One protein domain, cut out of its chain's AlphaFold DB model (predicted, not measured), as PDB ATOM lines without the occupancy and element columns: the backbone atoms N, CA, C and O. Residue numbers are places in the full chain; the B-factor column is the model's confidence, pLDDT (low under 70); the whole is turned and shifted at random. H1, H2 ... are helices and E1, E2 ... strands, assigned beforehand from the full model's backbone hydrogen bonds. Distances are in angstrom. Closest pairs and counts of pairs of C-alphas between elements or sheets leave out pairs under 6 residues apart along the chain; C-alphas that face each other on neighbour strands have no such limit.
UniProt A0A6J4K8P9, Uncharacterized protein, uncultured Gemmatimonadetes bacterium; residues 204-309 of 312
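This is residues 204 to 309 of the 312 residues of an uncharacterized protein of uncultured Gemmatimonadetes bacterium (UniProt A0A6J4K8P9). A strongly twisted sheet of five strands, folded back on itself by sharp bends in E2 and E3, forms the body; E2, E3, E4 and E7 pair round into a small ring, E1 adds to one edge beside E2, and H1 lies over E2 and E3. The hairpin of E5 and E6 reaches away from this body as an arm at one end of the longest axis. The printed part has 106 residues, with one named helix and seven named strands in the order H1 E1 E2 E3 E4 E5 E6 E7; the class is mostly strand, and the neighbour strands of both sheets are antiparallel. The whole is only just compact, close to loose, with a radius of gyration of the C-alphas of 15.3 A, and its elongated outline spans 51 by 31 by 23 A.

H1, residues 204 to 214, is 15.2 A long and begins at C-alpha 204 (45.567, -14.267, -15.899). E1 is residues 223 to 225. E2, residues 237 to 250, measures 16.9 A and bends by 129 degrees at residue 247. E3, residues 256 to 264, measures 18.7 A and bends by 91 degrees at residue 260. E4 is residues 270 to 273. E5, residues 280 to 285, and E6, residues 290 to 295, are 16.0 A each; C-alpha 285 is at (31.994, -44.051, 4.178). E7, residues 304 to 308, ends at C-alpha 308 (55.451, -12.937, 1.799).

H1 is on the branched sheet at a height of 8.4 A, over E2 and E3, and runs along the strands, at 3 degrees to E2 on the local plane. Its closest C-alphas to E3 are those of Ala 206 and Val 264, 5.8 A. In H1 every O i to N i+4 pair is within hydrogen-bond range. E1, E2, E3 and E4 form a meander, each strand the antiparallel neighbour of the one before. E1 and E7 lie on one side of E2, E3 on the other side. Within hydrogen-bond range are N 225 and O 237 of E1 and E2, 2.9 A; N 240 and O 262 of E2 and E3, 2.8 A; N 263 and O 271 of E3 and E4, 2.9 A; N 272 and O 305 of E4 and E7, 2.9 A; and N 308 and O 249 of E7 and E2, 2.8 A. In the hairpin of E5 and E6, N 283 and O 292 are 2.8 A apart. E5 is apart from E4, and E6 from E7.

The two C-alphas farthest apart, those of Gly 215 and Thr 288, are 51.4 A apart. The printed part has no cut. The link from E1 to E2, 11 residues, is long. The mean pLDDT of the printed part is 94.4, and no printed residue is under 70.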
ATOM      1  N   GLU A 204      44.852 -15.515 -15.584       95.69
ATOM      2  CA  GLU A 204      45.567 -14.267 -15.899       95.69
ATOM      3  C   GLU A 204      45.727 -13.378 -14.664       95.69
ATOM      4  O   GLU A 204      46.816 -12.867 -14.396       95.69
ATOM      5  N   GLN A 205      44.663 -13.220 -13.873       93.44
ATOM      6  CA  GLN A 205      44.729 -12.452 -12.632       93.44
ATOM      7  C   GLN A 205      45.707 -13.092 -11.642       93.44
ATOM      8  O   GLN A 205      46.519 -12.386 -11.044       93.44
ATOM      9  N   ALA A 206      45.683 -14.420 -11.503       95.12
ATOM     10  CA  ALA A 206      46.634 -15.144 -10.665       95.12
ATOM     11  C   ALA A 206      48.081 -14.971 -11.150       95.12
ATOM     12  O   ALA A 206      48.962 -14.653 -10.350       95.12
ATOM     13  N   ALA A 207      48.327 -15.114 -12.454       96.38
ATOM     14  CA  ALA A 207      49.644 -14.928 -13.053       96.38
ATOM     15  C   ALA A 207      50.182 -13.504 -12.847       96.38
ATOM     16  O   ALA A 207      51.339 -13.323 -12.474       96.38
ATOM     17  N   ALA A 208      49.344 -12.484 -13.027       94.25
ATOM     18  CA  ALA A 208      49.759 -11.101 -12.838       94.25
ATOM     19  C   ALA A 208      49.979 -10.732 -11.366       94.25
ATOM     20  O   ALA A 208      50.890  -9.964 -11.063       94.25
ATOM     21  N   LEU A 209      49.178 -11.277 -10.442       93.19
ATOM     22  CA  LEU A 209      49.423 -11.129  -9.005       93.19
ATOM     23  C   LEU A 209      50.750 -11.781  -8.612       93.19
ATOM     24  O   LEU A 209      51.543 -11.162  -7.906       93.19
ATOM     25  N   ALA A 210      51.024 -12.986  -9.118       95.81
ATOM     26  CA  ALA A 210      52.295 -13.664  -8.902       95.81
ATOM     27  C   ALA A 210      53.474 -12.862  -9.472       95.81
ATOM     28  O   ALA A 210      54.463 -12.656  -8.771       95.81
ATOM     29  N   ASN A 211      53.363 -12.353 -10.701       96.00
ATOM     30  CA  ASN A 211      54.394 -11.515 -11.307       96.00
ATOM     31  C   ASN A 211      54.639 -10.234 -10.503       96.00
ATOM     32  O   ASN A 211      55.781  -9.941 -10.168       96.00
ATOM     33  N   ARG A 212      53.580  -9.514 -10.118       93.75
ATOM     34  CA  ARG A 212      53.692  -8.294  -9.308       93.75
ATOM     35  C   ARG A 212      54.347  -8.562  -7.956       93.75
ATOM     36  O   ARG A 212      55.180  -7.781  -7.523       93.75
ATOM     37  N   ALA A 213      53.966  -9.651  -7.293       93.31
ATOM     38  CA  ALA A 213      54.480  -9.989  -5.970       93.31
ATOM     39  C   ALA A 213      55.940 -10.468  -5.998       93.31
ATOM     40  O   ALA A 213      56.645 -10.307  -5.011       93.31
ATOM     41  N   THR A 214      56.385 -11.085  -7.095       95.44
ATOM     42  CA  THR A 214      57.692 -11.769  -7.158       95.44
ATOM     43  C   THR A 214      58.696 -11.116  -8.105       95.44
ATOM     44  O   THR A 214      59.847 -11.540  -8.162       95.44
ATOM     45  N   GLY A 215      58.259 -10.159  -8.927       94.75
ATOM     46  CA  GLY A 215      59.036  -9.599 -10.035       94.75
ATOM     47  C   GLY A 215      59.366 -10.597 -11.154       94.75
ATOM     48  O   GLY A 215      60.013 -10.222 -12.132       94.75
ATOM     49  N   MET A 216      58.965 -11.869 -11.041       97.44
ATOM     50  CA  MET A 216      59.312 -12.911 -12.006       97.44
ATOM     51  C   MET A 216      58.194 -13.148 -13.006       97.44
ATOM     52  O   MET A 216      57.008 -13.082 -12.685       97.44
ATOM     53  N   ARG A 217      58.575 -13.462 -14.244       97.75
ATOM     54  CA  ARG A 217      57.626 -13.862 -15.279       97.75
ATOM     55  C   ARG A 217      57.083 -15.258 -15.012       97.75
ATOM     56  O   ARG A 217      57.781 -16.122 -14.478       97.75
ATOM     57  N   VAL A 218      55.847 -15.477 -15.434       98.31
ATOM     58  CA  VAL A 218      55.180 -16.777 -15.388       98.31
ATOM     59  C   VAL A 218      55.612 -17.627 -16.582       98.31
ATOM     60  O   VAL A 218      55.502 -17.195 -17.728       98.31
ATOM     61  N   SER A 219      56.117 -18.829 -16.303       98.44
ATOM     62  CA  SER A 219      56.779 -19.718 -17.272       98.44
ATOM     63  C   SER A 219      55.907 -20.855 -17.803       98.44
ATOM     64  O   SER A 219      56.325 -21.575 -18.707       98.44
ATOM     65  N   ALA A 220      54.693 -21.020 -17.274       98.44
ATOM     66  CA  ALA A 220      53.721 -22.005 -17.739       98.44
ATOM     67  C   ALA A 220      52.283 -21.508 -17.528       98.44
ATOM     68  O   ALA A 220      52.045 -20.616 -16.714       98.44
ATOM     69  N   VAL A 221      51.321 -22.107 -18.238       97.88
ATOM     70  CA  VAL A 221      49.889 -21.861 -18.003       97.88
ATOM     71  C   VAL A 221      49.546 -22.272 -16.563       97.88
ATOM     72  O   VAL A 221      49.854 -23.409 -16.192       97.88
ATOM     73  N   PRO A 222      48.944 -21.390 -15.743       98.00
ATOM     74  CA  PRO A 222      48.569 -21.729 -14.379       98.00
ATOM     75  C   PRO A 222      47.600 -22.903 -14.320       98.00
ATOM     76  O   PRO A 222      46.695 -23.030 -15.143       98.00
ATOM     77  N   GLU A 223      47.746 -23.724 -13.288       97.88
ATOM     78  CA  GLU A 223      46.871 -24.868 -13.058       97.88
ATOM     79  C   GLU A 223      46.079 -24.682 -11.769       97.88
ATOM     80  O   GLU A 223      46.654 -24.390 -10.720       97.88
ATOM     81  N   LEU A 224      44.763 -24.873 -11.815       97.62
ATOM     82  CA  LEU A 224      43.934 -24.788 -10.621       97.62
ATOM     83  C   LEU A 224      44.020 -26.105  -9.841       97.62
ATOM     84  O   LEU A 224      43.770 -27.181 -10.385       97.62
ATOM     85  N   VAL A 225      44.390 -26.022  -8.565       97.38
ATOM     86  CA  VAL A 225      44.596 -27.177  -7.682       97.38
ATOM     87  C   VAL A 225      43.615 -27.110  -6.521       97.38
ATOM     88  O   VAL A 225      43.551 -26.102  -5.811       97.38
ATOM     89  N   MET A 226      42.864 -28.191  -6.324       96.75
ATOM     90  CA  MET A 226      41.955 -28.364  -5.195       96.75
ATOM     91  C   MET A 226      42.717 -28.319  -3.866       96.75
ATOM     92  O   MET A 226      43.856 -28.785  -3.788       96.75
ATOM     93  N   PRO A 227      42.116 -27.777  -2.796       94.50
ATOM     94  CA  PRO A 227      42.699 -27.893  -1.471       94.50
ATOM     95  C   PRO A 227      42.606 -29.341  -0.960       94.50
ATOM     96  O   PRO A 227      41.913 -30.185  -1.528       94.50
ATOM     97  N   GLY A 228      43.296 -29.625   0.147       92.81
ATOM     98  CA  GLY A 228      43.086 -30.860   0.896       92.81
ATOM     99  C   GLY A 228      41.685 -30.962   1.499       92.81
ATOM    100  O   GLY A 228      40.880 -30.027   1.444       92.81
ATOM    101  N   ARG A 229      41.412 -32.100   2.141       90.50
ATOM    102  CA  ARG A 229      40.153 -32.312   2.861       90.50
ATOM    103  C   ARG A 229      39.916 -31.245   3.933       90.50
ATOM    104  O   ARG A 229      40.847 -30.776   4.582       90.50
ATOM    105  N   GLY A 230      38.643 -30.934   4.169       88.94
ATOM    106  CA  GLY A 230      38.197 -30.017   5.222       88.94
ATOM    107  C   GLY A 230      38.120 -28.568   4.753       88.94
ATOM    108  O   GLY A 230      37.707 -27.701   5.515       88.94
ATOM    109  N   PHE A 231      38.472 -28.316   3.494       92.69
ATOM    110  CA  PHE A 231      38.298 -27.035   2.833       92.69
ATOM    111  C   PHE A 231      37.231 -27.141   1.748       92.69
ATOM    112  O   PHE A 231      37.079 -28.177   1.102       92.69
ATOM    113  N   HIS A 232      36.516 -26.042   1.525       94.12
ATOM    114  CA  HIS A 232      35.592 -25.940   0.403       94.12
ATOM    115  C   HIS A 232      36.354 -25.962  -0.933       94.12
ATOM    116  O   HIS A 232      37.429 -25.361  -1.015       94.12
ATOM    117  N   PRO A 233      35.803 -26.568  -1.998       95.62
ATOM    118  CA  PRO A 233      36.393 -26.551  -3.341       95.62
ATOM    119  C   PRO A 233      36.755 -25.153  -3.851       95.62
ATOM    120  O   PRO A 233      37.773 -24.960  -4.508       95.62
ATOM    121  N   GLN A 234      35.966 -24.145  -3.472       95.12
ATOM    122  CA  GLN A 234      36.199 -22.737  -3.797       95.12
ATOM    123  C   GLN A 234      37.508 -22.183  -3.204       95.12
ATOM    124  O   GLN A 234      37.961 -21.122  -3.616       95.12
ATOM    125  N   HIS A 235      38.153 -22.893  -2.271       95.06
ATOM    126  CA  HIS A 235      39.493 -22.573  -1.768       95.06
ATOM    127  C   HIS A 235      40.614 -23.146  -2.655       95.06
ATOM    128  O   HIS A 235      41.775 -23.168  -2.225       95.06
ATOM    129  N   ALA A 236      40.301 -23.633  -3.859       96.50
ATOM    130  CA  ALA A 236      41.298 -24.007  -4.853       96.50
ATOM    131  C   ALA A 236      42.259 -22.845  -5.142       96.50
ATOM    132  O   ALA A 236      41.932 -21.666  -4.980       96.50
ATOM    133  N   ARG A 237      43.485 -23.188  -5.535       97.06
ATOM    134  CA  ARG A 237      44.566 -22.222  -5.761       97.06
ATOM    135  C   ARG A 237      45.176 -22.439  -7.127       97.06
ATOM    136  O   ARG A 237      45.446 -23.576  -7.506       97.06
ATOM    137  N   TRP A 238      45.444 -21.350  -7.833       97.81
ATOM    138  CA  TRP A 238      46.239 -21.395  -9.050       97.81
ATOM    139  C   TRP A 238      47.693 -21.651  -8.686       97.81
ATOM    140  O   TRP A 238      48.329 -20.822  -8.036       97.81
ATOM    141  N   ARG A 239      48.220 -22.795  -9.105       98.06
ATOM    142  CA  ARG A 239      49.647 -23.084  -9.126       98.06
ATOM    143  C   ARG A 239      50.265 -22.307 -10.282       98.06
ATOM    144  O   ARG A 239      49.971 -22.582 -11.443       98.06
ATOM    145  N   VAL A 240      51.114 -21.343  -9.955       98.44
ATOM    146  CA  VAL A 240      51.807 -20.490 -10.920       98.44
ATOM    147  C   VAL A 240      53.293 -20.831 -10.902       98.44
ATOM    148  O   VAL A 240      53.955 -20.695  -9.871       98.44
ATOM    149  N   SER A 241      53.815 -21.271 -12.047       98.50
ATOM    150  CA  SER A 241      55.242 -21.538 -12.244       98.50
ATOM    151  C   SER A 241      55.973 -20.270 -12.681       98.50
ATOM    152  O   SER A 241      55.522 -19.555 -13.573       98.50
ATOM    153  N   LEU A 242      57.115 -19.999 -12.056       98.44
ATOM    154  CA  LEU A 242      57.951 -18.826 -12.287       98.44
ATOM    155  C   LEU A 242      59.153 -19.179 -13.170       98.44
ATOM    156  O   LEU A 242      59.678 -20.299 -13.143       98.44
ATOM    157  N   GLU A 243      59.622 -18.207 -13.947       98.38
ATOM    158  CA  GLU A 243      60.787 -18.342 -14.828       98.38
ATOM    159  C   GLU A 243      62.050 -18.726 -14.045       98.38
ATOM    160  O   GLU A 243      62.789 -19.625 -14.454       98.38
ATOM    161  N   ARG A 244      62.262 -18.125 -12.868       98.12
ATOM    162  CA  ARG A 244      63.419 -18.364 -11.994       98.12
ATOM    163  C   ARG A 244      62.993 -18.559 -10.536       98.12
ATOM    164  O   ARG A 244      61.904 -18.116 -10.169       98.12
ATOM    165  N   PRO A 245      63.826 -19.215  -9.706       98.06
ATOM    166  CA  PRO A 245      63.575 -19.291  -8.274       98.06
ATOM    167  C   PRO A 245      63.532 -17.901  -7.632       98.06
ATOM    168  O   PRO A 245      64.356 -17.047  -7.956       98.06
ATOM    169  N   VAL A 246      62.613 -17.713  -6.690       97.06
ATOM    170  CA  VAL A 246      62.504 -16.517  -5.847       97.06
ATOM    171  C   VAL A 246      62.599 -16.897  -4.380       97.06
ATOM    172  O   VAL A 246      62.169 -17.983  -3.986       97.06
ATOM    173  N   ALA A 247      63.157 -15.996  -3.577       96.62
ATOM    174  CA  ALA A 247      63.140 -16.104  -2.129       96.62
ATOM    175  C   ALA A 247      61.756 -15.703  -1.604       96.62
ATOM    176  O   ALA A 247      61.254 -14.621  -1.901       96.62
ATOM    177  N   ALA A 248      61.142 -16.591  -0.831       96.06
ATOM    178  CA  ALA A 248      59.852 -16.372  -0.201       96.06
ATOM    179  C   ALA A 248      59.971 -16.565   1.308       96.06
ATOM    180  O   ALA A 248      60.547 -17.552   1.774       96.06
ATOM    181  N   ARG A 249      59.358 -15.668   2.078       94.38
ATOM    182  CA  ARG A 249      59.283 -15.791   3.531       94.38
ATOM    183  C   ARG A 249      57.958 -16.425   3.923       94.38
ATOM    184  O   ARG A 249      56.890 -15.914   3.589       94.38
ATOM    185  N   VAL A 250      58.022 -17.530   4.654       92.50
ATOM    186  CA  VAL A 250      56.844 -18.236   5.173       92.50
ATOM    187  C   VAL A 250      56.804 -18.034   6.677       92.50
ATOM    188  O   VAL A 250      57.787 -18.318   7.353       92.50
ATOM    189  N   GLY A 251      55.688 -17.534   7.213       83.75
ATOM    190  CA  GLY A 251      55.623 -17.101   8.618       83.75
ATOM    191  C   GLY A 251      55.971 -18.188   9.645       83.75
ATOM    192  O   GLY A 251      56.485 -17.878  10.713       83.75
ATOM    193  N   SER A 252      55.729 -19.455   9.313       81.12
ATOM    194  CA  SER A 252      56.007 -20.625  10.155       81.12
ATOM    195  C   SER A 252      57.430 -21.182  10.020       81.12
ATOM    196  O   SER A 252      57.791 -22.080  10.778       81.12
ATOM    197  N   ARG A 253      58.238 -20.699   9.066       86.94
ATOM    198  CA  ARG A 253      59.560 -21.263   8.752       86.94
ATOM    199  C   ARG A 253      60.683 -20.291   9.091       86.94
ATOM    200  O   ARG A 253      60.547 -19.079   8.938       86.94
ATOM    201  N   ALA A 254      61.819 -20.839   9.511       87.38
ATOM    202  CA  ALA A 254      63.044 -20.067   9.661       87.38
ATOM    203  C   ALA A 254      63.705 -19.844   8.291       87.38
ATOM    204  O   ALA A 254      63.924 -20.799   7.546       87.38
ATOM    205  N   GLY A 255      64.060 -18.590   8.000       89.69
ATOM    206  CA  GLY A 255      64.786 -18.200   6.791       89.69
ATOM    207  C   GLY A 255      63.927 -18.078   5.530       89.69
ATOM    208  O   GLY A 255      62.712 -18.286   5.542       89.69
ATOM    209  N   ASP A 256      64.596 -17.715   4.440       92.19
ATOM    210  CA  ASP A 256      63.985 -17.604   3.121       92.19
ATOM    211  C   ASP A 256      63.936 -18.970   2.434       92.19
ATOM    212  O   ASP A 256      64.883 -19.758   2.472       92.19
ATOM    213  N   HIS A 257      62.820 -19.246   1.767       93.31
ATOM    214  CA  HIS A 257      62.623 -20.453   0.987       93.31
ATOM    215  C   HIS A 257      62.717 -20.135  -0.503       93.31
ATOM    216  O   HIS A 257      61.920 -19.353  -1.022       93.31
ATOM    217  N   LEU A 258      63.668 -20.758  -1.201       96.44
ATOM    218  CA  LEU A 258      63.764 -20.647  -2.654       96.44
ATOM    219  C   LEU A 258      62.712 -21.530  -3.323       96.44
ATOM    220  O   LEU A 258      62.680 -22.740  -3.110       96.44
ATOM    221  N   THR A 259      61.879 -20.931  -4.168       97.06
ATOM    222  CA  THR A 259      60.809 -21.633  -4.885       97.06
ATOM    223  C   THR A 259      60.663 -21.126  -6.311       97.06
ATOM    224  O   THR A 259      60.882 -19.950  -6.587       97.06
ATOM    225  N   ARG A 260      60.254 -22.008  -7.226       98.12
ATOM    226  CA  ARG A 260      59.821 -21.648  -8.589       98.12
ATOM    227  C   ARG A 260      58.306 -21.678  -8.744       98.12
ATOM    228  O   ARG A 260      57.806 -21.538  -9.851       98.12
ATOM    229  N   GLU A 261      57.580 -21.914  -7.661       98.12
ATOM    230  CA  GLU A 261      56.133 -22.068  -7.680       98.12
ATOM    231  C   GLU A 261      55.504 -21.263  -6.557       98.12
ATOM    232  O   GLU A 261      55.986 -21.270  -5.422       98.12
ATOM    233  N   VAL A 262      54.399 -20.609  -6.882       97.81
ATOM    234  CA  VAL A 262      53.551 -19.900  -5.927       97.81
ATOM    235  C   VAL A 262      52.105 -20.305  -6.158       97.81
ATOM    236  O   VAL A 262      51.704 -20.608  -7.281       97.81
ATOM    237  N   TYR A 263      51.323 -20.341  -5.087       97.69
ATOM    238  CA  TYR A 263      49.920 -20.731  -5.129       97.69
ATOM    239  C   TYR A 263      49.064 -19.521  -4.789       97.69
ATOM    240  O   TYR A 263      49.117 -19.027  -3.658       97.69
ATOM    241  N   VAL A 264      48.292 -19.054  -5.769       96.44
ATOM    242  CA  VAL A 264      47.444 -17.865  -5.653       96.44
ATOM    243  C   VAL A 264      46.004 -18.300  -5.407       96.44
ATOM    244  O   VAL A 264      45.386 -18.941  -6.258       96.44
ATOM    245  N   GLY A 265      45.489 -18.003  -4.218       93.69
ATOM    246  CA  GLY A 265      44.147 -18.386  -3.782       93.69
ATOM    247  C   GLY A 265      43.164 -17.223  -3.703       93.69
ATOM    248  O   GLY A 265      43.377 -16.140  -4.253       93.69
ATOM    249  N   LEU A 266      42.088 -17.457  -2.948       90.19
ATOM    250  CA  LEU A 266      41.080 -16.452  -2.613       90.19
ATOM    251  C   LEU A 266      41.719 -15.172  -2.067       90.19
ATOM    252  O   LEU A 266      42.737 -15.221  -1.368       90.19
ATOM    253  N   ARG A 267      41.108 -14.026  -2.373       87.31
ATOM    254  CA  ARG A 267      41.576 -12.685  -1.976       87.31
ATOM    255  C   ARG A 267      43.002 -12.362  -2.447       87.31
ATOM    256  O   ARG A 267      43.675 -11.547  -1.829       87.31
ATOM    257  N   GLY A 268      43.488 -13.024  -3.503       89.06
ATOM    258  CA  GLY A 268      44.866 -12.859  -3.976       89.06
ATOM    259  C   GLY A 268      45.913 -13.362  -2.983       89.06
ATOM    260  O   GLY A 268      47.067 -12.940  -3.035       89.06
ATOM    261  N   THR A 269      45.526 -14.240  -2.050       92.06
ATOM    262  CA  THR A 269      46.461 -14.785  -1.067       92.06
ATOM    263  C   THR A 269      47.553 -15.584  -1.765       92.06
ATOM    264  O   THR A 269      47.286 -16.550  -2.476       92.06
ATOM    265  N   MET A 270      48.798 -15.178  -1.534       95.19
ATOM    266  CA  MET A 270      49.974 -15.902  -1.995       95.19
ATOM    267  C   MET A 270      50.386 -16.922  -0.940       95.19
ATOM    268  O   MET A 270      50.461 -16.626   0.258       95.19
ATOM    269  N   SER A 271      50.652 -18.141  -1.386       96.69
ATOM    270  CA  SER A 271      51.011 -19.241  -0.505       96.69
ATOM    271  C   SER A 271      52.023 -20.179  -1.141       96.69
ATOM    272  O   SER A 271      52.210 -20.194  -2.358       96.69
ATOM    273  N   LEU A 272      52.673 -20.966  -0.292       96.75
ATOM    274  CA  LEU A 272      53.535 -22.076  -0.678       96.75
ATOM    275  C   LEU A 272      52.983 -23.391  -0.120       96.75
ATOM    276  O   LEU A 272      52.248 -23.362   0.874       96.75
ATOM    277  N   PRO A 273      53.333 -24.547  -0.715       95.62
ATOM    278  CA  PRO A 273      53.066 -25.848  -0.112       95.62
ATOM    279  C   PRO A 273      53.591 -25.862   1.316       95.62
ATOM    280  O   PRO A 273      54.761 -25.544   1.502       95.62
ATOM    281  N   ALA A 274      52.772 -26.235   2.301       93.56
ATOM    282  CA  ALA A 274      53.230 -26.433   3.676       93.56
ATOM    283  C   ALA A 274      54.395 -27.437   3.749       93.56
ATOM    284  O   ALA A 274      54.452 -28.359   2.933       93.56
ATOM    285  N   GLN A 275      55.308 -27.278   4.715       91.00
ATOM    286  CA  GLN A 275      56.500 -28.136   4.814       91.00
ATOM    287  C   GLN A 275      56.108 -29.587   5.106       91.00
ATOM    288  O   GLN A 275      56.608 -30.515   4.474       91.00
ATOM    289  N   ALA A 276      55.174 -29.767   6.039       92.44
ATOM    290  CA  ALA A 276      54.548 -31.049   6.304       92.44
ATOM    291  C   ALA A 276      53.331 -31.218   5.387       92.44
ATOM    292  O   ALA A 276      52.331 -30.511   5.516       92.44
ATOM    293  N   GLN A 277      53.418 -32.173   4.463       94.62
ATOM    294  CA  GLN A 277      52.288 -32.615   3.653       94.62
ATOM    295  C   GLN A 277      51.940 -34.046   4.054       94.62
ATOM    296  O   GLN A 277      52.797 -34.923   3.905       94.62
ATOM    297  N   PRO A 278      50.719 -34.323   4.535       93.12
ATOM    298  CA  PRO A 278      50.329 -35.698   4.792       93.12
ATOM    299  C   PRO A 278      50.361 -36.486   3.471       93.12
ATOM    300  O   PRO A 278      49.898 -36.011   2.433       93.12
ATOM    301  N   ALA A 279      50.958 -37.679   3.491       94.81
ATOM    302  CA  ALA A 279      50.999 -38.559   2.319       94.81
ATOM    303  C   ALA A 279      49.605 -39.103   1.963       94.81
ATOM    304  O   ALA A 279      49.332 -39.432   0.813       94.81
ATOM    305  N   GLU A 280      48.720 -39.154   2.952       95.12
ATOM    306  CA  GLU A 280      47.394 -39.740   2.855       95.12
ATOM    307  C   GLU A 280      46.420 -39.084   3.833       95.12
ATOM    308  O   GLU A 280      46.801 -38.362   4.756       95.12
ATOM    309  N   SER A 281      45.135 -39.340   3.640       93.19
ATOM    310  CA  SER A 281      44.073 -39.014   4.590       93.19
ATOM    311  C   SER A 281      43.098 -40.193   4.689       93.19
ATOM    312  O   SER A 281      43.217 -41.162   3.941       93.19
ATOM    313  N   SER A 282      42.162 -40.150   5.638       93.56
ATOM    314  CA  SER A 282      41.188 -41.229   5.870       93.56
ATOM    315  C   SER A 282      39.768 -40.697   5.757       93.56
ATOM    316  O   SER A 282      39.414 -39.802   6.523       93.56
ATOM    317  N   GLU A 283      38.965 -41.245   4.847       92.75
ATOM    318  CA  GLU A 283      37.565 -40.873   4.617       92.75
ATOM    319  C   GLU A 283      36.605 -41.925   5.144       92.75
ATOM    320  O   GLU A 283      36.752 -43.106   4.850       92.75
ATOM    321  N   PHE A 284      35.614 -41.496   5.919       92.75
ATOM    322  CA  PHE A 284      34.587 -42.393   6.429       92.75
ATOM    323  C   PHE A 284      33.435 -42.503   5.431       92.75
ATOM    324  O   PHE A 284      32.820 -41.501   5.070       92.75
ATOM    325  N   ASP A 285      33.132 -43.726   5.021       90.94
ATOM    326  CA  ASP A 285      31.994 -44.051   4.178       90.94
ATOM    327  C   ASP A 285      30.815 -44.496   5.046       90.94
ATOM    328  O   ASP A 285      30.867 -45.574   5.653       90.94
ATOM    329  N   PRO A 286      29.737 -43.699   5.113       85.00
ATOM    330  CA  PRO A 286      28.585 -44.036   5.934       85.00
ATOM    331  C   PRO A 286      27.804 -45.238   5.387       85.00
ATOM    332  O   PRO A 286      27.123 -45.908   6.161       85.00
ATOM    333  N   SER A 287      27.896 -45.536   4.087       86.31
ATOM    334  CA  SER A 287      27.155 -46.639   3.468       86.31
ATOM    335  C   SER A 287      27.749 -47.998   3.831       86.31
ATOM    336  O   SER A 287      27.014 -48.949   4.093       86.31
ATOM    337  N   THR A 288      29.077 -48.076   3.931       91.94
ATOM    338  CA  THR A 288      29.791 -49.307   4.289       91.94
ATOM    339  C   THR A 288      30.291 -49.322   5.731       91.94
ATOM    340  O   THR A 288      30.813 -50.345   6.168       91.94
ATOM    341  N   GLN A 289      30.197 -48.200   6.453       94.50
ATOM    342  CA  GLN A 289      30.782 -47.995   7.787       94.50
ATOM    343  C   GLN A 289      32.300 -48.274   7.812       94.50
ATOM    344  O   GLN A 289      32.826 -48.857   8.761       94.50
ATOM    345  N   ARG A 290      33.020 -47.900   6.744       95.38
ATOM    346  CA  ARG A 290      34.467 -48.153   6.594       95.38
ATOM    347  C   ARG A 290      35.243 -46.861   6.417       95.38
ATOM    348  O   ARG A 290      34.732 -45.887   5.880       95.38
ATOM    349  N   HIS A 291      36.502 -46.892   6.837       95.56
ATOM    350  CA  HIS A 291      37.470 -45.854   6.516       95.56
ATOM    351  C   HIS A 291      38.254 -46.234   5.258       95.56
ATOM    352  O   HIS A 291      38.842 -47.313   5.192       95.56
ATOM    353  N   TYR A 292      38.296 -45.326   4.292       94.75
ATOM    354  CA  TYR A 292      39.062 -45.439   3.062       94.75
ATOM    355  C   TYR A 292      40.294 -44.547   3.135       94.75
ATOM    356  O   TYR A 292      40.207 -43.364   3.463       94.75
ATOM    357  N   ARG A 293      41.460 -45.107   2.806       95.62
ATOM    358  CA  ARG A 293      42.689 -44.329   2.660       95.62
ATOM    359  C   ARG A 293      42.643 -43.591   1.322       95.62
ATOM    360  O   ARG A 293      42.489 -44.220   0.280       95.62
ATOM    361  N   VAL A 294      42.824 -42.276   1.358       95.38
ATOM    362  CA  VAL A 294      42.962 -41.433   0.166       95.38
ATOM    363  C   VAL A 294      44.408 -40.975   0.058       95.38
ATOM    364  O   VAL A 294      44.945 -40.356   0.976       95.38
ATOM    365  N   VAL A 295      45.068 -41.337  -1.036       97.38
ATOM    366  CA  VAL A 295      46.495 -41.064  -1.248       97.38
ATOM    367  C   VAL A 295      46.645 -39.705  -1.912       97.38
ATOM    368  O   VAL A 295      45.910 -39.378  -2.839       97.38
ATOM    369  N   ARG A 296      47.568 -38.874  -1.435       96.81
ATOM    370  CA  ARG A 296      47.863 -37.579  -2.056       96.81
ATOM    371  C   ARG A 296      48.613 -37.794  -3.371       96.81
ATOM    372  O   ARG A 296      49.608 -38.511  -3.392       96.81
ATOM    373  N   ARG A 297      48.210 -37.106  -4.443       97.06
ATOM    374  CA  ARG A 297      48.947 -37.139  -5.716       97.06
ATOM    375  C   ARG A 297      50.347 -36.552  -5.542       97.06
ATOM    376  O   ARG A 297      50.529 -35.501  -4.920       97.06
ATOM    377  N   ALA A 298      51.341 -37.189  -6.153       94.81
ATOM    378  CA  ALA A 298      52.702 -36.664  -6.187       94.81
ATOM    379  C   ALA A 298      52.731 -35.233  -6.759       94.81
ATOM    380  O   ALA A 298      52.060 -34.920  -7.741       94.81
ATOM    381  N   GLY A 299      53.483 -34.339  -6.110       93.75
ATOM    382  CA  GLY A 299      53.578 -32.930  -6.512       93.75
ATOM    383  C   GLY A 299      52.322 -32.085  -6.257       93.75
ATOM    384  O   GLY A 299      52.333 -30.898  -6.572       93.75
ATOM    385  N   ARG A 300      51.255 -32.644  -5.664       94.88
ATOM    386  CA  ARG A 300      50.053 -31.892  -5.283       94.88
ATOM    387  C   ARG A 300      50.063 -31.576  -3.789       94.88
ATOM    388  O   ARG A 300      50.047 -32.494  -2.964       94.88
ATOM    389  N   PRO A 301      50.140 -30.298  -3.393       95.50
ATOM    390  CA  PRO A 301      49.954 -29.925  -2.001       95.50
ATOM    391  C   PRO A 301      48.482 -30.033  -1.599       95.50
ATOM    392  O   PRO A 301      47.591 -29.698  -2.372       95.50
ATOM    393  N   VAL A 302      48.249 -30.461  -0.364       95.00
ATOM    394  CA  VAL A 302      46.925 -30.472   0.285       95.00
ATOM    395  C   VAL A 302      46.816 -29.381   1.353       95.00
ATOM    396  O   VAL A 302      45.718 -28.938   1.677       95.00
ATOM    397  N   SER A 303      47.963 -28.905   1.849       93.69
ATOM    398  CA  SER A 303      48.072 -27.841   2.850       93.69
ATOM    399  C   SER A 303      48.980 -26.720   2.355       93.69
ATOM    400  O   SER A 303      49.970 -26.966   1.659       93.69
ATOM    401  N   PHE A 304      48.677 -25.486   2.753       95.12
ATOM    402  CA  PHE A 304      49.363 -24.285   2.279       95.12
ATOM    403  C   PHE A 304      49.728 -23.366   3.439       95.12
ATOM    404  O   PHE A 304      48.976 -23.250   4.403       95.12
ATOM    405  N   GLU A 305      50.852 -22.672   3.310       94.69
ATOM    406  CA  GLU A 305      51.300 -21.651   4.255       94.69
ATOM    407  C   GLU A 305      51.371 -20.300   3.546       94.69
ATOM    408  O   GLU A 305      51.792 -20.216   2.390       94.69
ATOM    409  N   ARG A 306      50.942 -19.231   4.226       93.62
ATOM    410  CA  ARG A 306      50.980 -17.878   3.660       93.62
ATOM    411  C   ARG A 306      52.429 -17.470   3.390       93.62
ATOM    412  O   ARG A 306      53.291 -17.638   4.253       93.62
ATOM    413  N   ALA A 307      52.661 -16.901   2.212       93.06
ATOM    414  CA  ALA A 307      53.969 -16.449   1.771       93.06
ATOM    415  C   ALA A 307      53.997 -14.927   1.610       93.06
ATOM    416  O   ALA A 307      53.060 -14.334   1.071       93.06
ATOM    417  N   GLY A 308      55.075 -14.315   2.090       90.88
ATOM    418  CA  GLY A 308      55.451 -12.937   1.799       90.88
ATOM    419  C   GLY A 308      56.669 -12.903   0.880       90.88
ATOM    420  O   GLY A 308      57.528 -13.783   0.950       90.88
ATOM    421  N   PHE A 309      56.743 -11.874   0.043       88.94
ATOM    422  CA  PHE A 309      57.865 -11.626  -0.857       88.94
ATOM    423  C   PHE A 309      58.421 -10.232  -0.559       88.94
ATOM    424  O   PHE A 309      57.636  -9.339  -0.224       88.94
TER     425      PHE A 309